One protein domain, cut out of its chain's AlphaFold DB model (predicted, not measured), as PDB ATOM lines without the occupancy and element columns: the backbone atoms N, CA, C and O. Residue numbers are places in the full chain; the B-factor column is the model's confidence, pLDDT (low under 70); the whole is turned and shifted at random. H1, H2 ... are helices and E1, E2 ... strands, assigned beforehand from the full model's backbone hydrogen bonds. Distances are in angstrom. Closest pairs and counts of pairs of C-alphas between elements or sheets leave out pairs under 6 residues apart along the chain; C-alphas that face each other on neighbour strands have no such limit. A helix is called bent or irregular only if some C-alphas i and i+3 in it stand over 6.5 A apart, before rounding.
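AT A GLANCE: This is residues 5 to 158 of the 161 residues of an uncharacterized protein of Selenomonas ruminantium (UniProt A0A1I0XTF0). A small three-stranded sheet makes a wall at one side of a rounded body, with H6 over one of its faces and H5 packed on H6 as a helical hairpin. H1, from a second hairpin of H1 and H2, packs crosswise on H5, and H8 packs slantwise on H6. The printed part has 154 residues, with nine named helices and three named strands in the order E1 H1 H2 H3 E2 H4 H5 H6 H7 E3 H8 H9. The sheet, in the order E2 E1 E3, is mixed, and the class is mostly helix. The whole is compact, with a radius of gyration of the C-alphas of 14.9 A and spans of 42 by 34 by 33 A.

HOW THE PARTS SIT: E1, residues 5 to 9, is the inner strand between E2, residues 51 to 56, and E3, residues 119 to 121. E1 and E2 are antiparallel at 149 degrees, with N 7 and O 53 within hydrogen-bond range at 2.8 A. E1 and E3 are parallel at 30 degrees, with N 8 and O 120 at 2.8 A. H1, residues 11 to 22, touches H2, residues 25 to 40, with residues 18 to 22 alone; this hairpin runs opposite ways at a shallow tilt of 33 degrees, only just short of steep, its closest C-alphas being Leu 21 and Arg 31, 6.0 A apart. H2 is irregular, with C-alphas 26 and 29 8.5 A apart, and has a kink of 38 degrees near residue 32. H3, residues 42 to 46, and H4, residues 63 to 66, touch no helix. The hub is H5, residues 77 to 88, about perpendicular to H1 at 79 degrees, with the closest C-alphas, Ala 20 and Leu 85, 5.1 A apart. H5 and H6, residues 92 to 106, form a hairpin at a shallow tilt of 22 degrees, closest at C-alphas Ile 82 and Ala 95, 4.8 A. H6 is on the sheet at a height of 10.2 A, in two layers, a helix on one face of a sheet. H7, residues 110 to 117, is on the same face, over none of the strands. H8, residues 125 to 141, touches H6 at a steep tilt of 42 degrees, closest at C-alphas Ala 100 and Lys 135, 5.9 A, and only grazes the sheet. H9, residues 150 to 156, only just touches H5, with 3 pairs of C-alphas within 8 A. Every O i to N i+4 pair is within range in H1, H3, H5, H6, H7 and H8, against 10 of 12 in H2 and 2 of 3 in H9; H4 is too short for one.

IN THESE COORDINATES: E1 begins at C-alpha 5, (288.343, 288.357, 348.950). E2 is 16.6 A long, H2 23.9 A, H6 20.2 A and H8 24.5 A. H9 ends at C-alpha 156, (291.198, 294.061, 375.898).

THE WHOLE: The C-alphas of Ala 47 and Gly 156, 43.6 A apart, are the two farthest apart. The printed part has no cut and no long link. Its mean pLDDT is 83.5, with residues 25 to 27, 62 to 68 and 145 to 158 under 70.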
ATOM      1  N   ILE A   5     289.684 288.937 349.017       91.19
ATOM      2  CA  ILE A   5     288.343 288.357 348.950       91.19
ATOM      3  C   ILE A   5     287.380 289.358 348.317       91.19
ATOM      4  O   ILE A   5     287.532 290.570 348.473       91.19
ATOM      5  N   GLU A   6     286.373 288.850 347.619       93.88
ATOM      6  CA  GLU A   6     285.325 289.655 346.999       93.88
ATOM      7  C   GLU A   6     284.053 289.576 347.847       93.88
ATOM      8  O   GLU A   6     283.609 288.485 348.213       93.88
ATOM      9  N   VAL A   7     283.444 290.725 348.143       95.56
ATOM     10  CA  VAL A   7     282.208 290.818 348.926       95.56
ATOM     11  C   VAL A   7     281.169 291.616 348.150       95.56
ATOM     12  O   VAL A   7     281.398 292.762 347.764       95.56
ATOM     13  N   ARG A   8     279.997 291.019 347.922       95.94
ATOM     14  CA  ARG A   8     278.901 291.638 347.174       95.94
ATOM     15  C   ARG A   8     277.881 292.295 348.088       95.94
ATOM     16  O   ARG A   8     277.263 291.633 348.918       95.94
ATOM     17  N   PHE A   9     277.599 293.561 347.810       95.69
ATOM     18  CA  PHE A   9     276.566 294.365 348.453       95.69
ATOM     19  C   PHE A   9     275.491 294.774 347.448       95.69
ATOM     20  O   PHE A   9     275.774 295.004 346.274       95.69
ATOM     21  N   ASN A  10     274.240 294.884 347.891       94.06
ATOM     22  CA  ASN A  10     273.214 295.613 347.150       94.06
ATOM     23  C   ASN A  10     273.040 297.030 347.722       94.06
ATOM     24  O   ASN A  10     273.592 297.378 348.769       94.06
ATOM     25  N   ASN A  11     272.239 297.841 347.033       91.75
ATOM     26  CA  ASN A  11     271.994 299.231 347.411       91.75
ATOM     27  C   ASN A  11     271.437 299.398 348.833       91.75
ATOM     28  O   ASN A  11     271.733 300.404 349.471       91.75
ATOM     29  N   LEU A  12     270.673 298.428 349.345       93.50
ATOM     30  CA  LEU A  12     270.134 298.469 350.702       93.50
ATOM     31  C   LEU A  12     271.231 298.272 351.752       93.50
ATOM     32  O   LEU A  12     271.275 299.030 352.714       93.50
ATOM     33  N   GLN A  13     272.143 297.306 351.573       94.94
ATOM     34  CA  GLN A  13     273.252 297.156 352.526       94.94
ATOM     35  C   GLN A  13     274.191 298.363 352.493       94.94
ATOM     36  O   GLN A  13     274.621 298.811 353.551       94.94
ATOM     37  N   LEU A  14     274.473 298.915 351.307       93.75
ATOM     38  CA  LEU A  14     275.274 300.138 351.198       93.75
ATOM     39  C   LEU A  14     274.595 301.316 351.912       93.75
ATOM     40  O   LEU A  14     275.260 302.024 352.661       93.75
ATOM     41  N   LEU A  15     273.276 301.478 351.751       92.81
ATOM     42  CA  LEU A  15     272.503 302.508 352.450       92.81
ATOM     43  C   LEU A  15     272.555 302.335 353.974       92.81
ATOM     44  O   LEU A  15     272.740 303.315 354.687       92.81
ATOM     45  N   TYR A  16     272.432 301.103 354.478       95.00
ATOM     46  CA  TYR A  16     272.545 300.837 355.915       95.00
ATOM     47  C   TYR A  16     273.920 301.203 356.471       95.00
ATOM     48  O   TYR A  16     274.007 301.721 357.583       95.00
ATOM     49  N   ILE A  17     274.989 300.963 355.707       94.19
ATOM     50  CA  ILE A  17     276.341 301.364 356.103       94.19
ATOM     51  C   ILE A  17     276.468 302.894 356.081       94.19
ATOM     52  O   ILE A  17     276.929 303.468 357.067       94.19
ATOM     53  N   ASP A  18     276.004 303.556 355.015       92.50
ATOM     54  CA  ASP A  18     276.013 305.023 354.892       92.50
ATOM     55  C   ASP A  18     275.289 305.682 356.086       92.50
ATOM     56  O   ASP A  18     275.816 306.593 356.732       92.50
ATOM     57  N   GLU A  19     274.102 305.176 356.427       93.31
ATOM     58  CA  GLU A  19     273.282 305.663 357.537       93.31
ATOM     59  C   GLU A  19     273.939 305.422 358.903       93.31
ATOM     60  O   GLU A  19     273.996 306.330 359.737       93.31
ATOM     61  N   ALA A  20     274.463 304.217 359.137       92.38
ATOM     62  CA  ALA A  20     275.103 303.865 360.399       92.38
ATOM     63  C   ALA A  20     276.350 304.717 360.671       92.38
ATOM     64  O   ALA A  20     276.529 305.214 361.785       92.38
ATOM     65  N   LEU A  21     277.186 304.934 359.651       91.31
ATOM     66  CA  LEU A  21     278.365 305.797 359.750       91.31
ATOM     67  C   LEU A  21     277.977 307.264 359.964       91.31
ATOM     68  O   LEU A  21     278.631 307.975 360.721       91.31
ATOM     69  N   GLY A  22     276.883 307.725 359.351       87.75
ATOM     70  CA  GLY A  22     276.363 309.079 359.552       87.75
ATOM     71  C   GLY A  22     275.927 309.383 360.991       87.75
ATOM     72  O   GLY A  22     275.962 310.543 361.392       87.75
ATOM     73  N   ARG A  23     275.548 308.360 361.767       86.69
ATOM     74  CA  ARG A  23     275.027 308.490 363.141       86.69
ATOM     75  C   ARG A  23     276.095 308.408 364.240       86.69
ATOM     76  O   ARG A  23     275.772 308.648 365.399       86.69
ATOM     77  N   VAL A  24     277.338 308.034 363.919       79.69
ATOM     78  CA  VAL A  24     278.403 307.814 364.914       79.69
ATOM     79  C   VAL A  24     279.566 308.782 364.690       79.69
ATOM     80  O   VAL A  24     280.339 308.622 363.745       79.69
ATOM     81  N   ASP A  25     279.738 309.739 365.607       65.75
ATOM     82  CA  ASP A  25     280.714 310.842 365.501       65.75
ATOM     83  C   ASP A  25     282.179 310.386 365.364       65.75
ATOM     84  O   ASP A  25     282.970 311.011 364.659       65.75
ATOM     85  N   ALA A  26     282.552 309.250 365.964       62.81
ATOM     86  CA  ALA A  26     283.920 308.717 365.926       62.81
ATOM     87  C   ALA A  26     284.348 308.144 364.553       62.81
ATOM     88  O   ALA A  26     285.459 307.633 364.418       62.81
ATOM     89  N   SER A  27     283.486 308.198 363.533       66.62
ATOM     90  CA  SER A  27     283.717 307.574 362.223       66.62
ATOM     91  C   SER A  27     284.224 308.528 361.130       66.62
ATOM     92  O   SER A  27     284.417 308.083 360.004       66.62
ATOM     93  N   GLY A  28     284.476 309.812 361.423       71.88
ATOM     94  CA  GLY A  28     284.680 310.869 360.412       71.88
ATOM     95  C   GLY A  28     285.624 310.531 359.242       71.88
ATOM     96  O   GLY A  28     285.229 310.644 358.082       71.88
ATOM     97  N   LEU A  29     286.839 310.043 359.520       75.94
ATOM     98  CA  LEU A  29     287.812 309.659 358.478       75.94
ATOM     99  C   LEU A  29     287.369 308.438 357.655       75.94
ATOM    100  O   LEU A  29     287.626 308.353 356.450       75.94
ATOM    101  N   MET A  30     286.699 307.486 358.305       84.00
ATOM    102  CA  MET A  30     286.161 306.304 357.640       84.00
ATOM    103  C   MET A  30     284.959 306.691 356.773       84.00
ATOM    104  O   MET A  30     284.908 306.296 355.613       84.00
ATOM    105  N   ARG A  31     284.067 307.550 357.279       84.56
ATOM    106  CA  ARG A  31     282.900 308.067 356.557       84.56
ATOM    107  C   ARG A  31     283.293 308.745 355.251       84.56
ATOM    108  O   ARG A  31     282.686 308.472 354.222       84.56
ATOM    109  N   GLU A  32     284.318 309.596 355.263       85.81
ATOM    110  CA  GLU A  32     284.815 310.218 354.031       85.81
ATOM    111  C   GLU A  32     285.376 309.200 353.039       85.81
ATOM    112  O   GLU A  32     285.097 309.285 351.843       85.81
ATOM    113  N   SER A  33     286.174 308.246 353.521       89.19
ATOM    114  CA  SER A  33     286.782 307.223 352.664       89.19
ATOM    115  C   SER A  33     285.715 306.320 352.040       89.19
ATOM    116  O   SER A  33     285.759 306.041 350.844       89.19
ATOM    117  N   TRP A  34     284.712 305.939 352.833       90.25
ATOM    118  CA  TRP A  34     283.554 305.168 352.398       90.25
ATOM    119  C   TRP A  34     282.701 305.933 351.385       90.25
ATOM    120  O   TRP A  34     282.321 305.384 350.353       90.25
ATOM    121  N   TYR A  35     282.460 307.224 351.622       87.81
ATOM    122  CA  TYR A  35     281.732 308.074 350.684       87.81
ATOM    123  C   TYR A  35     282.434 308.163 349.321       87.81
ATOM    124  O   TYR A  35     281.779 308.031 348.287       87.81
ATOM    125  N   ARG A  36     283.764 308.333 349.301       89.19
ATOM    126  CA  ARG A  36     284.547 308.354 348.050       89.19
ATOM    127  C   ARG A  36     284.427 307.034 347.291       89.19
ATOM    128  O   ARG A  36     284.117 307.064 346.104       89.19
ATOM    129  N   LEU A  37     284.558 305.903 347.981       89.25
ATOM    130  CA  LEU A  37     284.336 304.581 347.388       89.25
ATOM    131  C   LEU A  37     282.905 304.447 346.829       89.25
ATOM    132  O   LEU A  37     282.685 303.948 345.728       89.25
ATOM    133  N   GLY A  38     281.910 304.976 347.544       86.62
ATOM    134  CA  GLY A  38     280.526 305.024 347.080       86.62
ATOM    135  C   GLY A  38     280.321 305.842 345.798       86.62
ATOM    136  O   GLY A  38     279.423 305.510 345.020       86.62
ATOM    137  N   MET A  39     281.138 306.875 345.568       89.50
ATOM    138  CA  MET A  39     281.130 307.688 344.345       89.50
ATOM    139  C   MET A  39     281.793 306.973 343.164       89.50
ATOM    140  O   MET A  39     281.325 307.117 342.034       89.50
ATOM    141  N   GLU A  40     282.829 306.171 343.413       90.62
ATOM    142  CA  GLU A  40     283.477 305.339 342.388       90.62
ATOM    143  C   GLU A  40     282.491 304.331 341.777       90.62
ATOM    144  O   GLU A  40     282.521 304.094 340.571       90.62
ATOM    145  N   HIS A  41     281.537 303.844 342.578       89.50
ATOM    146  CA  HIS A  41     280.477 302.922 342.151       89.50
ATOM    147  C   HIS A  41     279.116 303.594 341.886       89.50
ATOM    148  O   HIS A  41     278.070 302.934 341.868       89.50
ATOM    149  N   ALA A  42     279.078 304.920 341.711       87.31
ATOM    150  CA  ALA A  42     277.818 305.658 341.583       87.31
ATOM    151  C   ALA A  42     276.977 305.208 340.376       87.31
ATOM    152  O   ALA A  42     275.748 305.188 340.450       87.31
ATOM    153  N   ARG A  43     277.624 304.815 339.269       87.00
ATOM    154  CA  ARG A  43     276.936 304.359 338.051       87.00
ATOM    155  C   ARG A  43     276.258 303.010 338.261       87.00
ATOM    156  O   ARG A  43     275.104 302.842 337.874       87.00
ATOM    157  N   GLU A  44     276.947 302.064 338.891       87.75
ATOM    158  CA  GLU A  44     276.412 300.750 339.245       87.75
ATOM    159  C   GLU A  44     275.226 300.896 340.199       87.75
ATOM    160  O   GLU A  44     274.160 300.326 339.946       87.75
ATOM    161  N   ARG A  45     275.379 301.733 341.236       86.75
ATOM    162  CA  ARG A  45     274.323 302.025 342.215       86.75
ATOM    163  C   ARG A  45     273.092 302.635 341.551       86.75
ATOM    164  O   ARG A  45     271.979 302.167 341.798       86.75
ATOM    165  N   ALA A  46     273.282 303.633 340.684       87.94
ATOM    166  CA  ALA A  46     272.197 304.291 339.952       87.94
ATOM    167  C   ALA A  46     271.460 303.333 339.003       87.94
ATOM    168  O   ALA A  46     270.254 303.458 338.812       87.94
ATOM    169  N   ALA A  47     272.162 302.338 338.454       90.56
ATOM    170  CA  ALA A  47     271.575 301.282 337.632       90.56
ATOM    171  C   ALA A  47     270.906 300.155 338.449       90.56
ATOM    172  O   ALA A  47     270.483 299.155 337.868       90.56
ATOM    173  N   GLY A  48     270.841 300.269 339.782       86.56
ATOM    174  CA  GLY A  48     270.265 299.247 340.660       86.56
ATOM    175  C   GLY A  48     271.098 297.965 340.764       86.56
ATOM    176  O   GLY A  48     270.584 296.938 341.207       86.56
ATOM    177  N   LYS A  49     272.367 297.993 340.338       90.88
ATOM    178  CA  LYS A  49     273.249 296.822 340.351       90.88
ATOM    179  C   LYS A  49     273.900 296.648 341.719       90.88
ATOM    180  O   LYS A  49     274.160 297.613 342.432       90.88
ATOM    181  N   SER A  50     274.199 295.399 342.066       92.69
ATOM    182  CA  SER A  50     275.071 295.101 343.199       92.69
ATOM    183  C   SER A  50     276.494 295.588 342.937       92.69
ATOM    184  O   SER A  50     276.978 295.525 341.808       92.69
ATOM    185  N   VAL A  51     277.161 296.015 344.004       93.88
ATOM    186  CA  VAL A  51     278.569 296.411 344.011       93.88
ATOM    187  C   VAL A  51     279.378 295.275 344.623       93.88
ATOM    188  O   VAL A  51     278.976 294.708 345.640       93.88
ATOM    189  N   ILE A  52     280.498 294.928 343.998       94.19
ATOM    190  CA  ILE A  52     281.479 294.003 344.562       94.19
ATOM    191  C   ILE A  52     282.637 294.853 345.062       94.19
ATOM    192  O   ILE A  52     283.199 295.620 344.289       94.19
ATOM    193  N   LEU A  53     282.947 294.719 346.347       93.44
ATOM    194  CA  LEU A  53     284.095 295.349 346.981       93.44
ATOM    195  C   LEU A  53     285.120 294.276 347.320       93.44
ATOM    196  O   LEU A  53     284.769 293.206 347.824       93.44
ATOM    197  N   THR A  54     286.384 294.576 347.077       92.38
ATOM    198  CA  THR A  54     287.501 293.716 347.452       92.38
ATOM    199  C   THR A  54     288.069 294.112 348.812       92.38
ATOM    200  O   THR A  54     288.282 295.289 349.106       92.38
ATOM    201  N   PHE A  55     288.330 293.110 349.645       91.81
ATOM    202  CA  PHE A  55     288.992 293.242 350.945       91.81
ATOM    203  C   PHE A  55     290.271 292.403 350.951       91.81
ATOM    204  O   PHE A  55     290.349 291.414 350.219       91.81
ATOM    205  N   PRO A  56     291.282 292.740 351.769       90.25
ATOM    206  CA  PRO A  56     292.414 291.843 351.972       90.25
ATOM    207  C   PRO A  56     291.931 290.519 352.574       90.25
ATOM    208  O   PRO A  56     291.039 290.515 353.416       90.25
ATOM    209  N   ALA A  57     292.534 289.397 352.183       88.88
ATOM    210  CA  ALA A  57     292.154 288.087 352.714       88.88
ATOM    211  C   ALA A  57     292.723 287.792 354.115       88.88
ATOM    212  O   ALA A  57     292.306 286.833 354.760       88.88
ATOM    213  N   ARG A  58     293.669 288.620 354.586       87.06
ATOM    214  CA  ARG A  58     294.244 288.578 355.937       87.06
ATOM    215  C   ARG A  58     294.553 289.984 356.456       87.06
ATOM    216  O   ARG A  58     294.889 290.868 355.662       87.06
ATOM    217  N   LEU A  59     294.483 290.197 357.770       84.38
ATOM    218  CA  LEU A  59     294.897 291.468 358.384       84.38
ATOM    219  C   LEU A  59     296.406 291.708 358.236       84.38
ATOM    220  O   LEU A  59     297.201 290.770 358.228       84.38
ATOM    221  N   GLY A  60     296.801 292.979 358.111       75.38
ATOM    222  CA  GLY A  60     298.211 293.377 358.023       75.38
ATOM    223  C   GLY A  60     298.936 292.952 356.739       75.38
ATOM    224  O   GLY A  60     300.153 293.116 356.659       75.38
ATOM    225  N   ALA A  61     298.222 292.424 355.737       74.38
ATOM    226  CA  ALA A  61     298.807 292.088 354.442       74.38
ATOM    227  C   ALA A  61     299.436 293.325 353.776       74.38
ATOM    228  O   ALA A  61     298.814 294.384 353.655       74.38
ATOM    229  N   LEU A  62     300.684 293.181 353.335       66.44
ATOM    230  CA  LEU A  62     301.435 294.231 352.655       66.44
ATOM    231  C   LEU A  62     300.993 294.338 351.196       66.44
ATOM    232  O   LEU A  62     300.539 293.369 350.600       66.44
ATOM    233  N   SER A  63     301.207 295.492 350.556       61.72
ATOM    234  CA  SER A  63     300.832 295.690 349.144       61.72
ATOM    235  C   SER A  63     301.446 294.661 348.175       61.72
ATOM    236  O   SER A  63     300.867 294.387 347.125       61.72
ATOM    237  N   ALA A  64     302.590 294.067 348.535       63.50
ATOM    238  CA  ALA A  64     303.231 292.987 347.784       63.50
ATOM    239  C   ALA A  64     302.445 291.658 347.828       63.50
ATOM    240  O   ALA A  64     302.525 290.871 346.884       63.50
ATOM    241  N   ASP A  65     301.644 291.432 348.873       63.69
ATOM    242  CA  ASP A  65     300.890 290.192 349.092       63.69
ATOM    243  C   ASP A  65     299.718 290.029 348.113       63.69
ATOM    244  O   ASP A  65     299.228 288.924 347.896       63.69
ATOM    245  N   PHE A  66     299.296 291.115 347.464       65.50
ATOM    246  CA  PHE A  66     298.149 291.122 346.557       65.50
ATOM    247  C   PHE A  66     298.527 290.994 345.073       65.50
ATOM    248  O   PHE A  66     297.713 291.279 344.195       65.50
ATOM    249  N   ARG A  67     299.782 290.631 344.753       65.06
ATOM    250  CA  ARG A  67     300.316 290.570 343.371       65.06
ATOM    251  C   ARG A  67     300.061 291.848 342.549       65.06
ATOM    252  O   ARG A  67     299.881 291.784 341.336       65.06
ATOM    253  N   GLY A  68     300.036 293.005 343.214       65.56
ATOM    254  CA  GLY A  68     299.757 294.307 342.599       65.56
ATOM    255  C   GLY A  68     298.277 294.712 342.548       65.56
ATOM    256  O   GLY A  68     297.992 295.851 342.183       65.56
ATOM    257  N   THR A  69     297.339 293.848 342.950       70.06
ATOM    258  CA  THR A  69     295.909 294.184 343.044       70.06
ATOM    259  C   THR A  69     295.626 294.900 344.359       70.06
ATOM    260  O   THR A  69     295.630 294.295 345.423       70.06
ATOM    261  N   LYS A  70     295.374 296.205 344.320       79.31
ATOM    262  CA  LYS A  70     295.017 296.949 345.531       79.31
ATOM    263  C   LYS A  70     293.547 296.674 345.889       79.31
ATOM    264  O   LYS A  70     292.710 296.907 345.022       79.31
ATOM    265  N   PRO A  71     293.224 296.217 347.115       84.44
ATOM    266  CA  PRO A  71     291.835 296.050 347.517       84.44
ATOM    267  C   PRO A  71     291.130 297.410 347.612       84.44
ATOM    268  O   PRO A  71     291.747 298.410 348.002       84.44
ATOM    269  N   ASP A  72     289.842 297.427 347.278       86.69
ATOM    270  CA  ASP A  72     288.977 298.613 347.340       86.69
ATOM    271  C   ASP A  72     288.851 299.109 348.785       86.69
ATOM    272  O   ASP A  72     288.920 300.307 349.071       86.69
ATOM    273  N   ALA A  73     288.706 298.161 349.713       87.12
ATOM    274  CA  ALA A  73     288.519 298.407 351.129       87.12
ATOM    275  C   ALA A  73     289.686 297.871 351.967       87.12
ATOM    276  O   ALA A  73     290.385 296.918 351.617       87.12
ATOM    277  N   ARG A  74     289.879 298.488 353.135       86.38
ATOM    278  CA  ARG A  74     290.826 298.014 354.149       86.38
ATOM    279  C   ARG A  74     290.124 297.060 355.113       86.38
ATOM    280  O   ARG A  74     288.964 297.286 355.453       86.38
ATOM    281  N   GLY A  75     290.825 296.036 355.602       84.56
ATOM    282  CA  GLY A  75     290.261 295.102 356.589       84.56
ATOM    283  C   GLY A  75     289.845 295.811 357.884       84.56
ATOM    284  O   GLY A  75     288.809 295.506 358.468       84.56
ATOM    285  N   GLU A  76     290.588 296.851 358.264       86.06
ATOM    286  CA  GLU A  76     290.373 297.679 359.454       86.06
ATOM    287  C   GLU A  76     289.100 298.539 359.377       86.06
ATOM    288  O   GLU A  76     288.675 299.110 360.381       86.06
ATOM    289  N   TRP A  77     288.466 298.649 358.204       90.00
ATOM    290  CA  TRP A  77     287.181 299.340 358.077       90.00
ATOM    291  C   TRP A  77     286.022 298.510 358.627       90.00
ATOM    292  O   TRP A  77     285.059 299.087 359.133       90.00
ATOM    293  N   LEU A  78     286.110 297.176 358.570       92.38
ATOM    294  CA  LEU A  78     285.017 296.295 358.986       92.38
ATOM    295  C   LEU A  78     284.651 296.476 360.467       92.38
ATOM    296  O   LEU A  78     283.471 296.706 360.725       92.38
ATOM    297  N   PRO A  79     285.591 296.499 361.437       90.62
ATOM    298  CA  PRO A  79     285.244 296.745 362.838       90.62
ATOM    299  C   PRO A  79     284.528 298.079 363.074       90.62
ATOM    300  O   PRO A  79     283.617 298.159 363.900       90.62
ATOM    301  N   VAL A  80     284.906 299.127 362.334       90.62
ATOM    302  CA  VAL A  80     284.269 300.449 362.431       90.62
ATOM    303  C   VAL A  80     282.831 300.388 361.915       90.62
ATOM    304  O   VAL A  80     281.922 300.865 362.594       90.62
ATOM    305  N   ILE A  81     282.611 299.756 360.757       92.81
ATOM    306  CA  ILE A  81     281.278 299.582 360.161       92.81
ATOM    307  C   ILE A  81     280.384 298.723 361.062       92.81
ATOM    308  O   ILE A  81     279.254 299.114 361.351       92.81
ATOM    309  N   ILE A  82     280.889 297.583 361.540       94.06
ATOM    310  CA  ILE A  82     280.169 296.663 362.433       94.06
ATOM    311  C   ILE A  82     279.710 297.411 363.686       94.06
ATOM    312  O   ILE A  82     278.522 297.410 364.011       94.06
ATOM    313  N   ARG A  83     280.629 298.126 364.346       90.75
ATOM    314  CA  ARG A  83     280.321 298.903 365.552       90.75
ATOM    315  C   ARG A  83     279.306 300.008 365.269       90.75
ATOM    316  O   ARG A  83     278.428 300.249 366.094       90.75
ATOM    317  N   ALA A  84     279.405 300.682 364.123       91.12
ATOM    318  CA  ALA A  84     278.444 301.708 363.733       91.12
ATOM    319  C   ALA A  84     277.041 301.119 363.521       91.12
ATOM    320  O   ALA A  84     276.065 301.665 364.039       91.12
ATOM    321  N   LEU A  85     276.926 299.984 362.825       93.81
ATOM    322  CA  LEU A  85     275.658 299.280 362.605       93.81
ATOM    323  C   LEU A  85     275.022 298.818 363.923       93.81
ATOM    324  O   LEU A  85     273.822 299.004 364.115       93.81
ATOM    325  N   GLN A  86     275.828 298.284 364.846       91.88
ATOM    326  CA  GLN A  86     275.373 297.860 366.174       91.88
ATOM    327  C   GLN A  86     274.905 299.043 367.030       91.88
ATOM    328  O   GLN A  86     273.809 299.003 367.581       91.88
ATOM    329  N   LYS A  87     275.702 300.119 367.127       90.44
ATOM    330  CA  LYS A  87     275.369 301.290 367.960       90.44
ATOM    331  C   LYS A  87     274.177 302.082 367.433       90.44
ATOM    332  O   LYS A  87     273.396 302.604 368.220       90.44
ATOM    333  N   SER A  88     274.053 302.204 366.114       89.44
ATOM    334  CA  SER A  88     272.967 302.961 365.482       89.44
ATOM    335  C   SER A  88     271.644 302.195 365.413       89.44
ATOM    336  O   SER A  88     270.611 302.813 365.144       89.44
ATOM    337  N   GLY A  89     271.679 300.870 365.606       89.06
ATOM    338  CA  GLY A  89     270.523 299.981 365.492       89.06
ATOM    339  C   GLY A  89     269.968 299.839 364.070       89.06
ATOM    340  O   GLY A  89     268.870 299.318 363.906       89.06
ATOM    341  N   VAL A  90     270.691 300.306 363.042       90.94
ATOM    342  CA  VAL A  90     270.211 300.321 361.646       90.94
ATOM    343  C   VAL A  90     270.048 298.904 361.093       90.94
ATOM    344  O   VAL A  90     269.049 298.602 360.444       90.94
ATOM    345  N   SER A  91     271.013 298.011 361.348       92.38
ATOM    346  CA  SER A  91     270.897 296.604 360.949       92.38
ATOM    347  C   SER A  91     271.845 295.692 361.731       92.38
ATOM    348  O   SER A  91     273.028 295.578 361.407       92.38
ATOM    349  N   PHE A  92     271.309 294.979 362.725       90.69
ATOM    350  CA  PHE A  92     272.064 293.970 363.480       90.69
ATOM    351  C   PHE A  92     272.467 292.775 362.611       90.69
ATOM    352  O   PHE A  92     273.606 292.331 362.665       90.69
ATOM    353  N   THR A  93     271.577 292.314 361.728       91.25
ATOM    354  CA  THR A  93     271.876 291.198 360.817       91.25
ATOM    355  C   THR A  93     273.012 291.527 359.851       91.25
ATOM    356  O   THR A  93     273.843 290.670 359.561       91.25
ATOM    357  N   LEU A  94     273.078 292.760 359.331       94.31
ATOM    358  CA  LEU A  94     274.207 293.155 358.488       94.31
ATOM    359  C   LEU A  94     275.503 293.232 359.302       94.31
ATOM    360  O   LEU A  94     276.546 292.830 358.794       94.31
ATOM    361  N   ALA A  95     275.437 293.693 360.554       94.38
ATOM    362  CA  ALA A  95     276.592 293.690 361.444       94.38
ATOM    363  C   ALA A  95     277.126 292.267 361.668       94.38
ATOM    364  O   ALA A  95     278.317 292.050 361.496       94.38
ATOM    365  N   GLU A  96     276.264 291.288 361.957       92.25
ATOM    366  CA  GLU A  96     276.656 289.877 362.125       92.25
ATOM    367  C   GLU A  96     277.333 289.298 360.877       92.25
ATOM    368  O   GLU A  96     278.364 288.633 360.963       92.25
ATOM    369  N   VAL A  97     276.777 289.586 359.698       94.25
ATOM    370  CA  VAL A  97     277.350 289.144 358.419       94.25
ATOM    371  C   VAL A  97     278.721 289.765 358.193       94.25
ATOM    372  O   VAL A  97     279.650 289.066 357.803       94.25
ATOM    373  N   LEU A  98     278.879 291.062 358.461       94.88
ATOM    374  CA  LEU A  98     280.173 291.729 358.335       94.88
ATOM    375  C   LEU A  98     281.180 291.260 359.388       94.88
ATOM    376  O   LEU A  98     282.369 291.212 359.085       94.88
ATOM    377  N   THR A  99     280.728 290.855 360.577       93.19
ATOM    378  CA  THR A  99     281.573 290.192 361.578       93.19
ATOM    379  C   THR A  99     282.131 288.882 361.038       93.19
ATOM    380  O   THR A  99     283.335 288.676 361.131       93.19
ATOM    381  N   ALA A 100     281.309 288.059 360.376       91.44
ATOM    382  CA  ALA A 100     281.786 286.831 359.739       91.44
ATOM    383  C   ALA A 100     282.841 287.102 358.652       91.44
ATOM    384  O   ALA A 100     283.844 286.393 358.571       91.44
ATOM    385  N   VAL A 101     282.657 288.157 357.844       93.44
ATOM    386  CA  VAL A 101     283.689 288.597 356.886       93.44
ATOM    387  C   VAL A 101     284.965 289.012 357.621       93.44
ATOM    388  O   VAL A 101     286.056 288.596 357.241       93.44
ATOM    389  N   TYR A 102     284.843 289.825 358.672       92.69
ATOM    390  CA  TYR A 102     285.988 290.312 359.437       92.69
ATOM    391  C   TYR A 102     286.770 289.176 360.090       92.69
ATOM    392  O   TYR A 102     287.989 289.167 359.989       92.69
ATOM    393  N   GLU A 103     286.105 288.211 360.715       89.12
ATOM    394  CA  GLU A 103     286.756 287.062 361.347       89.12
ATOM    395  C   GLU A 103     287.490 286.198 360.326       89.12
ATOM    396  O   GLU A 103     288.615 285.785 360.595       89.12
ATOM    397  N   ALA A 104     286.923 285.991 359.135       89.56
ATOM    398  CA  ALA A 104     287.619 285.279 358.066       89.56
ATOM    399  C   ALA A 104     288.951 285.951 357.698       89.56
ATOM    400  O   ALA A 104     289.967 285.278 357.521       89.56
ATOM    401  N   ILE A 105     288.969 287.284 357.657       89.69
ATOM    402  CA  ILE A 105     290.183 288.073 357.418       89.69
ATOM    403  C   ILE A 105     291.105 288.056 358.650       89.69
ATOM    404  O   ILE A 105     292.318 287.897 358.520       89.69
ATOM    405  N   ALA A 106     290.563 288.235 359.853       87.69
ATOM    406  CA  ALA A 106     291.330 288.367 361.090       87.69
ATOM    407  C   ALA A 106     292.051 287.072 361.466       87.69
ATOM    408  O   ALA A 106     293.210 287.109 361.875       87.69
ATOM    409  N   TRP A 107     291.393 285.935 361.264       85.56
ATOM    410  CA  TRP A 107     291.950 284.613 361.524       85.56
ATOM    411  C   TRP A 107     292.707 284.022 360.330       85.56
ATOM    412  O   TRP A 107     293.320 282.967 360.457       85.56
ATOM    413  N   GLY A 108     292.702 284.703 359.181       83.88
ATOM    414  CA  GLY A 108     293.518 284.342 358.022       83.88
ATOM    415  C   GLY A 108     292.990 283.177 357.181       83.88
ATOM    416  O   GLY A 108     293.728 282.688 356.331       83.88
ATOM    417  N   TYR A 109     291.733 282.759 357.366       86.12
ATOM    418  CA  TYR A 109     291.080 281.736 356.535       86.12
ATOM    419  C   TYR A 109     290.240 282.329 355.386       86.12
ATOM    420  O   TYR A 109     289.515 281.611 354.700       86.12
ATOM    421  N   GLY A 110     290.325 283.642 355.138       87.06
ATOM    422  CA  GLY A 110     289.551 284.326 354.099       87.06
ATOM    423  C   GLY A 110     289.769 283.768 352.689       87.06
ATOM    424  O   GLY A 110     288.799 283.601 351.954       87.06
ATOM    425  N   GLU A 111     291.013 283.437 352.321       86.44
ATOM    426  CA  GLU A 111     291.302 282.817 351.017       86.44
ATOM    427  C   GLU A 111     290.694 281.422 350.910       86.44
ATOM    428  O   GLU A 111     290.060 281.113 349.907       86.44
ATOM    429  N   GLU A 112     290.844 280.610 351.955       86.38
ATOM    430  CA  GLU A 112     290.297 279.256 352.005       86.38
ATOM    431  C   GLU A 112     288.771 279.283 351.860       86.38
ATOM    432  O   GLU A 112     288.195 278.569 351.043       86.38
ATOM    433  N   LEU A 113     288.102 280.186 352.578       84.31
ATOM    434  CA  LEU A 113     286.658 280.350 352.466       84.31
ATOM    435  C   LEU A 113     286.233 280.854 351.073       84.31
ATOM    436  O   LEU A 113     285.217 280.403 350.539       84.31
ATOM    437  N   ALA A 114     287.018 281.739 350.454       86.88
ATOM    438  CA  ALA A 114     286.780 282.193 349.084       86.88
ATOM    439  C   ALA A 114     287.001 281.088 348.035       86.88
ATOM    440  O   ALA A 114     286.365 281.127 346.987       86.88
ATOM    441  N   GLU A 115     287.827 280.069 348.290       85.31
ATOM    442  CA  GLU A 115     287.938 278.910 347.390       85.31
ATOM    443  C   GLU A 115     286.660 278.062 347.367       85.31
ATOM    444  O   GLU A 115     286.300 277.520 346.320       85.31
ATOM    445  N   PHE A 116     285.938 277.988 348.489       80.31
ATOM    446  CA  PHE A 116     284.674 277.252 348.573       80.31
ATOM    447  C   PHE A 116     283.476 278.046 348.051       80.31
ATOM    448  O   PHE A 116     282.655 277.512 347.301       80.31
ATOM    449  N   ASP A 117     283.351 279.305 348.469       79.69
ATOM    450  CA  ASP A 117     282.163 280.116 348.192       79.69
ATOM    451  C   ASP A 117     282.343 281.056 346.988       79.69
ATOM    452  O   ASP A 117     281.357 281.556 346.436       79.69
ATOM    453  N   GLY A 118     283.584 281.279 346.545       86.12
ATOM    454  CA  GLY A 118     283.943 282.263 345.528       86.12
ATOM    455  C   GLY A 118     283.753 283.685 346.046       86.12
ATOM    456  O   GLY A 118     284.685 284.332 346.517       86.12
ATOM    457  N   LEU A 119     282.513 284.160 345.953       90.94
ATOM    458  CA  LEU A 119     282.086 285.512 346.298       90.94
ATOM    459  C   LEU A 119     281.314 285.502 347.616       90.94
ATOM    460  O   LEU A 119     280.317 284.788 347.752       90.94
ATOM    461  N   PHE A 120     281.692 286.365 348.556       93.50
ATOM    462  CA  PHE A 120     280.945 286.522 349.801       93.50
ATOM    463  C   PHE A 120     279.712 287.381 349.540       93.50
ATOM    464  O   PHE A 120     279.788 288.591 349.327       93.50
ATOM    465  N   ASP A 121     278.545 286.752 349.521       93.31
ATOM    466  CA  ASP A 121     277.321 287.409 349.090       93.31
ATOM    467  C   ASP A 121     276.507 287.982 350.257       93.31
ATOM    468  O   ASP A 121     275.581 287.352 350.767       93.31
ATOM    469  N   ALA A 122     276.804 289.223 350.649       93.81
ATOM    470  CA  ALA A 122     276.003 289.950 351.633       93.81
ATOM    471  C   ALA A 122     274.669 290.469 351.053       93.81
ATOM    472  O   ALA A 122     273.745 290.807 351.804       93.81
ATOM    473  N   ALA A 123     274.532 290.509 349.722       92.88
ATOM    474  CA  ALA A 123     273.370 291.067 349.039       92.88
ATOM    475  C   ALA A 123     272.108 290.206 349.185       92.88
ATOM    476  O   ALA A 123     271.014 290.740 349.413       92.88
ATOM    477  N   THR A 124     272.237 288.883 349.087       91.44
ATOM    478  CA  THR A 124     271.089 287.961 349.116       91.44
ATOM    479  C   THR A 124     270.893 287.312 350.485       91.44
ATOM    480  O   THR A 124     271.828 287.175 351.269       91.44
ATOM    481  N   ILE A 125     269.657 286.896 350.793       91.00
ATOM    482  CA  ILE A 125     269.355 286.171 352.042       91.00
ATOM    483  C   ILE A 125     270.147 284.858 352.103       91.00
ATOM    484  O   ILE A 125     270.790 284.581 353.112       91.00
ATOM    485  N   ALA A 126     270.141 284.087 351.012       90.81
ATOM    486  CA  ALA A 126     270.844 282.810 350.929       90.81
ATOM    487  C   ALA A 126     272.367 282.977 351.061       90.81
ATOM    488  O   ALA A 126     273.014 282.177 351.732       90.81
ATOM    489  N   GLY A 127     272.929 284.032 350.463       90.81
ATOM    490  CA  GLY A 127     274.343 284.374 350.593       90.81
ATOM    491  C   GLY A 127     274.738 284.679 352.036       90.81
ATOM    492  O   GLY A 127     275.674 284.075 352.557       90.81
ATOM    493  N   ARG A 128     273.958 285.520 352.730       92.94
ATOM    494  CA  ARG A 128     274.174 285.829 354.155       92.94
ATOM    495  C   ARG A 128     274.099 284.585 355.037       92.94
ATOM    496  O   ARG A 128     274.972 284.378 355.871       92.94
ATOM    497  N   GLN A 129     273.087 283.738 354.838       91.12
ATOM    498  CA  GLN A 129     272.946 282.485 355.590       91.12
ATOM    499  C   GLN A 129     274.123 281.537 355.352       91.12
ATOM    500  O   GLN A 129     274.628 280.941 356.301       91.12
ATOM    501  N   ARG A 130     274.583 281.420 354.100       89.38
ATOM    502  CA  ARG A 130     275.746 280.599 353.758       89.38
ATOM    503  C   ARG A 130     277.005 281.108 354.449       89.38
ATOM    504  O   ARG A 130     277.695 280.306 355.064       89.38
ATOM    505  N   LEU A 131     277.260 282.416 354.401       90.62
ATOM    506  CA  LEU A 131     278.426 283.021 355.041       90.62
ATOM    507  C   LEU A 131     278.448 282.736 356.551       90.62
ATOM    508  O   LEU A 131     279.460 282.290 357.082       90.62
ATOM    509  N   LEU A 132     277.312 282.924 357.231       90.38
ATOM    510  CA  LEU A 132     277.190 282.655 358.668       90.38
ATOM    511  C   LEU A 132     277.380 281.164 359.000       90.38
ATOM    512  O   LEU A 132     278.069 280.827 359.960       90.38
ATOM    513  N   ALA A 133     276.816 280.262 358.192       87.81
ATOM    514  CA  ALA A 133     277.003 278.823 358.373       87.81
ATOM    515  C   ALA A 133     278.466 278.402 358.158       87.81
ATOM    516  O   ALA A 133     278.994 277.565 358.890       87.81
ATOM    517  N   ARG A 134     279.136 278.991 357.164       82.50
ATOM    518  CA  ARG A 134     280.531 278.684 356.842       82.50
ATOM    519  C   ARG A 134     281.511 279.242 357.854       82.50
ATOM    520  O   ARG A 134     282.446 278.527 358.188       82.50
ATOM    521  N   LYS A 135     281.258 280.432 358.402       85.25
ATOM    522  CA  LYS A 135     281.983 280.943 359.572       85.25
ATOM    523  C   LYS A 135     282.021 279.882 360.675       85.25
ATOM    524  O   LYS A 135     283.099 279.475 361.086       85.25
ATOM    525  N   SER A 136     280.853 279.381 361.082       82.75
ATOM    526  CA  SER A 136     280.759 278.392 362.163       82.75
ATOM    527  C   SER A 136     281.538 277.104 361.857       82.75
ATOM    528  O   SER A 136     282.196 276.549 362.736       82.75
ATOM    529  N   ALA A 137     281.511 276.644 360.601       82.94
ATOM    530  CA  ALA A 137     282.285 275.481 360.173       82.94
ATOM    531  C   ALA A 137     283.803 275.733 360.208       82.94
ATOM    532  O   ALA A 137     284.545 274.875 360.684       82.94
ATOM    533  N   MET A 138     284.261 276.900 359.740       82.94
ATOM    534  CA  MET A 138     285.679 277.273 359.759       82.94
ATOM    535  C   MET A 138     286.195 277.427 361.189       82.94
ATOM    536  O   MET A 138     287.249 276.894 361.521       82.94
ATOM    537  N   GLU A 139     285.434 278.078 362.070       81.00
ATOM    538  CA  GLU A 139     285.781 278.194 363.490       81.00
ATOM    539  C   GLU A 139     285.989 276.817 364.132       81.00
ATOM    540  O   GLU A 139     286.992 276.589 364.808       81.00
ATOM    541  N   HIS A 140     285.095 275.866 363.845       83.44
ATOM    542  CA  HIS A 140     285.233 274.494 364.323       83.44
ATOM    543  C   HIS A 140     286.468 273.791 363.739       83.44
ATOM    544  O   HIS A 140     287.224 273.162 364.474       83.44
ATOM    545  N   MET A 141     286.700 273.925 362.432       82.50
ATOM    546  CA  MET A 141     287.819 273.283 361.736       82.50
ATOM    547  C   MET A 141     289.185 273.796 362.210       82.50
ATOM    548  O   MET A 141     290.131 273.019 362.325       82.50
ATOM    549  N   HIS A 142     289.283 275.088 362.520       79.31
ATOM    550  CA  HIS A 142     290.519 275.720 362.976       79.31
ATOM    551  C   HIS A 142     290.661 275.763 364.508       79.31
ATOM    552  O   HIS A 142     291.624 276.346 365.005       79.31
ATOM    553  N   ASN A 143     289.743 275.146 365.269       81.94
ATOM    554  CA  ASN A 143     289.679 275.233 366.736       81.94
ATOM    555  C   ASN A 143     289.695 276.684 367.261       81.94
ATOM    556  O   ASN A 143     290.279 276.976 368.307       81.94
ATOM    557  N   ILE A 144     289.065 277.600 366.524       75.44
ATOM    558  CA  ILE A 144     288.953 279.009 366.897       75.44
ATOM    559  C   ILE A 144     287.703 279.150 367.769       75.44
ATOM    560  O   ILE A 144     286.608 278.795 367.323       75.44
ATOM    561  N   PRO A 145     287.817 279.650 369.011       68.12
ATOM    562  CA  PRO A 145     286.636 279.957 369.797       68.12
ATOM    563  C   PRO A 145     285.856 281.082 369.099       68.12
ATOM    564  O   PRO A 145     286.480 282.048 368.652       68.12
ATOM    565  N   PRO A 146     284.517 281.001 369.016       62.22
ATOM    566  CA  PRO A 146     283.726 282.084 368.444       62.22
ATOM    567  C   PRO A 146     284.051 283.378 369.197       62.22
ATOM    568  O   PRO A 146     284.042 283.383 370.433       62.22
ATOM    569  N   MET A 147     284.370 284.465 368.482       61.97
ATOM    570  CA  MET A 147     284.608 285.750 369.144       61.97
ATOM    571  C   MET A 147     283.314 286.171 369.838       61.97
ATOM    572  O   MET A 147     282.348 286.594 369.202       61.97
ATOM    573  N   VAL A 148     283.293 286.054 371.163       49.38
ATOM    574  CA  VAL A 148     282.258 286.666 371.988       49.38
ATOM    575  C   VAL A 148     282.518 288.166 371.933       49.38
ATOM    576  O   VAL A 148     283.472 288.653 372.532       49.38
ATOM    577  N   ASP A 149     281.706 288.860 371.137       47.84
ATOM    578  CA  ASP A 149     281.806 290.281 370.822       47.84
ATOM    579  C   ASP A 149     283.185 290.707 370.296       47.84
ATOM    580  O   ASP A 149     284.110 291.035 371.042       47.84
ATOM    581  N   ALA A 150     283.294 290.845 368.971       45.56
ATOM    582  CA  ALA A 150     284.442 291.471 368.305       45.56
ATOM    583  C   ALA A 150     284.823 292.853 368.892       45.56
ATOM    584  O   ALA A 150     285.943 293.325 368.713       45.56
ATOM    585  N   VAL A 151     283.909 293.486 369.635       47.00
ATOM    586  CA  VAL A 151     284.115 294.731 370.380       47.00
ATOM    587  C   VAL A 151     284.910 294.520 371.679       47.00
ATOM    588  O   VAL A 151     285.831 295.295 371.932       47.00
ATOM    589  N   THR A 152     284.642 293.467 372.455       44.81
ATOM    590  CA  THR A 152     285.289 293.208 373.758       44.81
ATOM    591  C   THR A 152     286.750 292.789 373.592       44.81
ATOM    592  O   THR A 152     287.622 293.209 374.352       44.81
ATOM    593  N   ALA A 153     287.056 292.029 372.536       45.75
ATOM    594  CA  ALA A 153     288.430 291.644 372.208       45.75
ATOM    595  C   ALA A 153     289.311 292.848 371.812       45.75
ATOM    596  O   ALA A 153     290.503 292.872 372.115       45.75
ATOM    597  N   MET A 154     288.730 293.872 371.172       48.81
ATOM    598  CA  MET A 154     289.449 295.104 370.816       48.81
ATOM    599  C   MET A 154     289.657 296.037 372.017       48.81
ATOM    600  O   MET A 154     290.641 296.771 372.047       48.81
ATOM    601  N   GLU A 155     288.770 296.001 373.015       46.88
ATOM    602  CA  GLU A 155     288.933 296.744 374.274       46.88
ATOM    603  C   GLU A 155     289.993 296.103 375.191       46.88
ATOM    604  O   GLU A 155     290.735 296.818 375.863       46.88
ATOM    605  N   GLY A 156     290.161 294.776 375.141       38.78
ATOM    606  CA  GLY A 156     291.198 294.061 375.898       38.78
ATOM    607  C   GLY A 156     292.639 294.301 375.422       38.78
ATOM    608  O   GLY A 156     293.569 294.194 376.215       38.78
ATOM    609  N   ALA A 157     292.847 294.676 374.156       44.88
ATOM    610  CA  ALA A 157     294.180 294.952 373.605       44.88
ATOM    611  C   ALA A 157     294.685 296.389 373.875       44.88
ATOM    612  O   ALA A 157     295.844 296.694 373.600       44.88
ATOM    613  N   GLY A 158     293.831 297.275 374.407       39.41
ATOM    614  CA  GLY A 158     294.147 298.685 374.686       39.41
ATOM    615  C   GLY A 158     294.568 298.992 376.130       39.41
ATOM    616  O   GLY A 158     294.894 300.139 376.439       39.41
TER     617      GLY A 158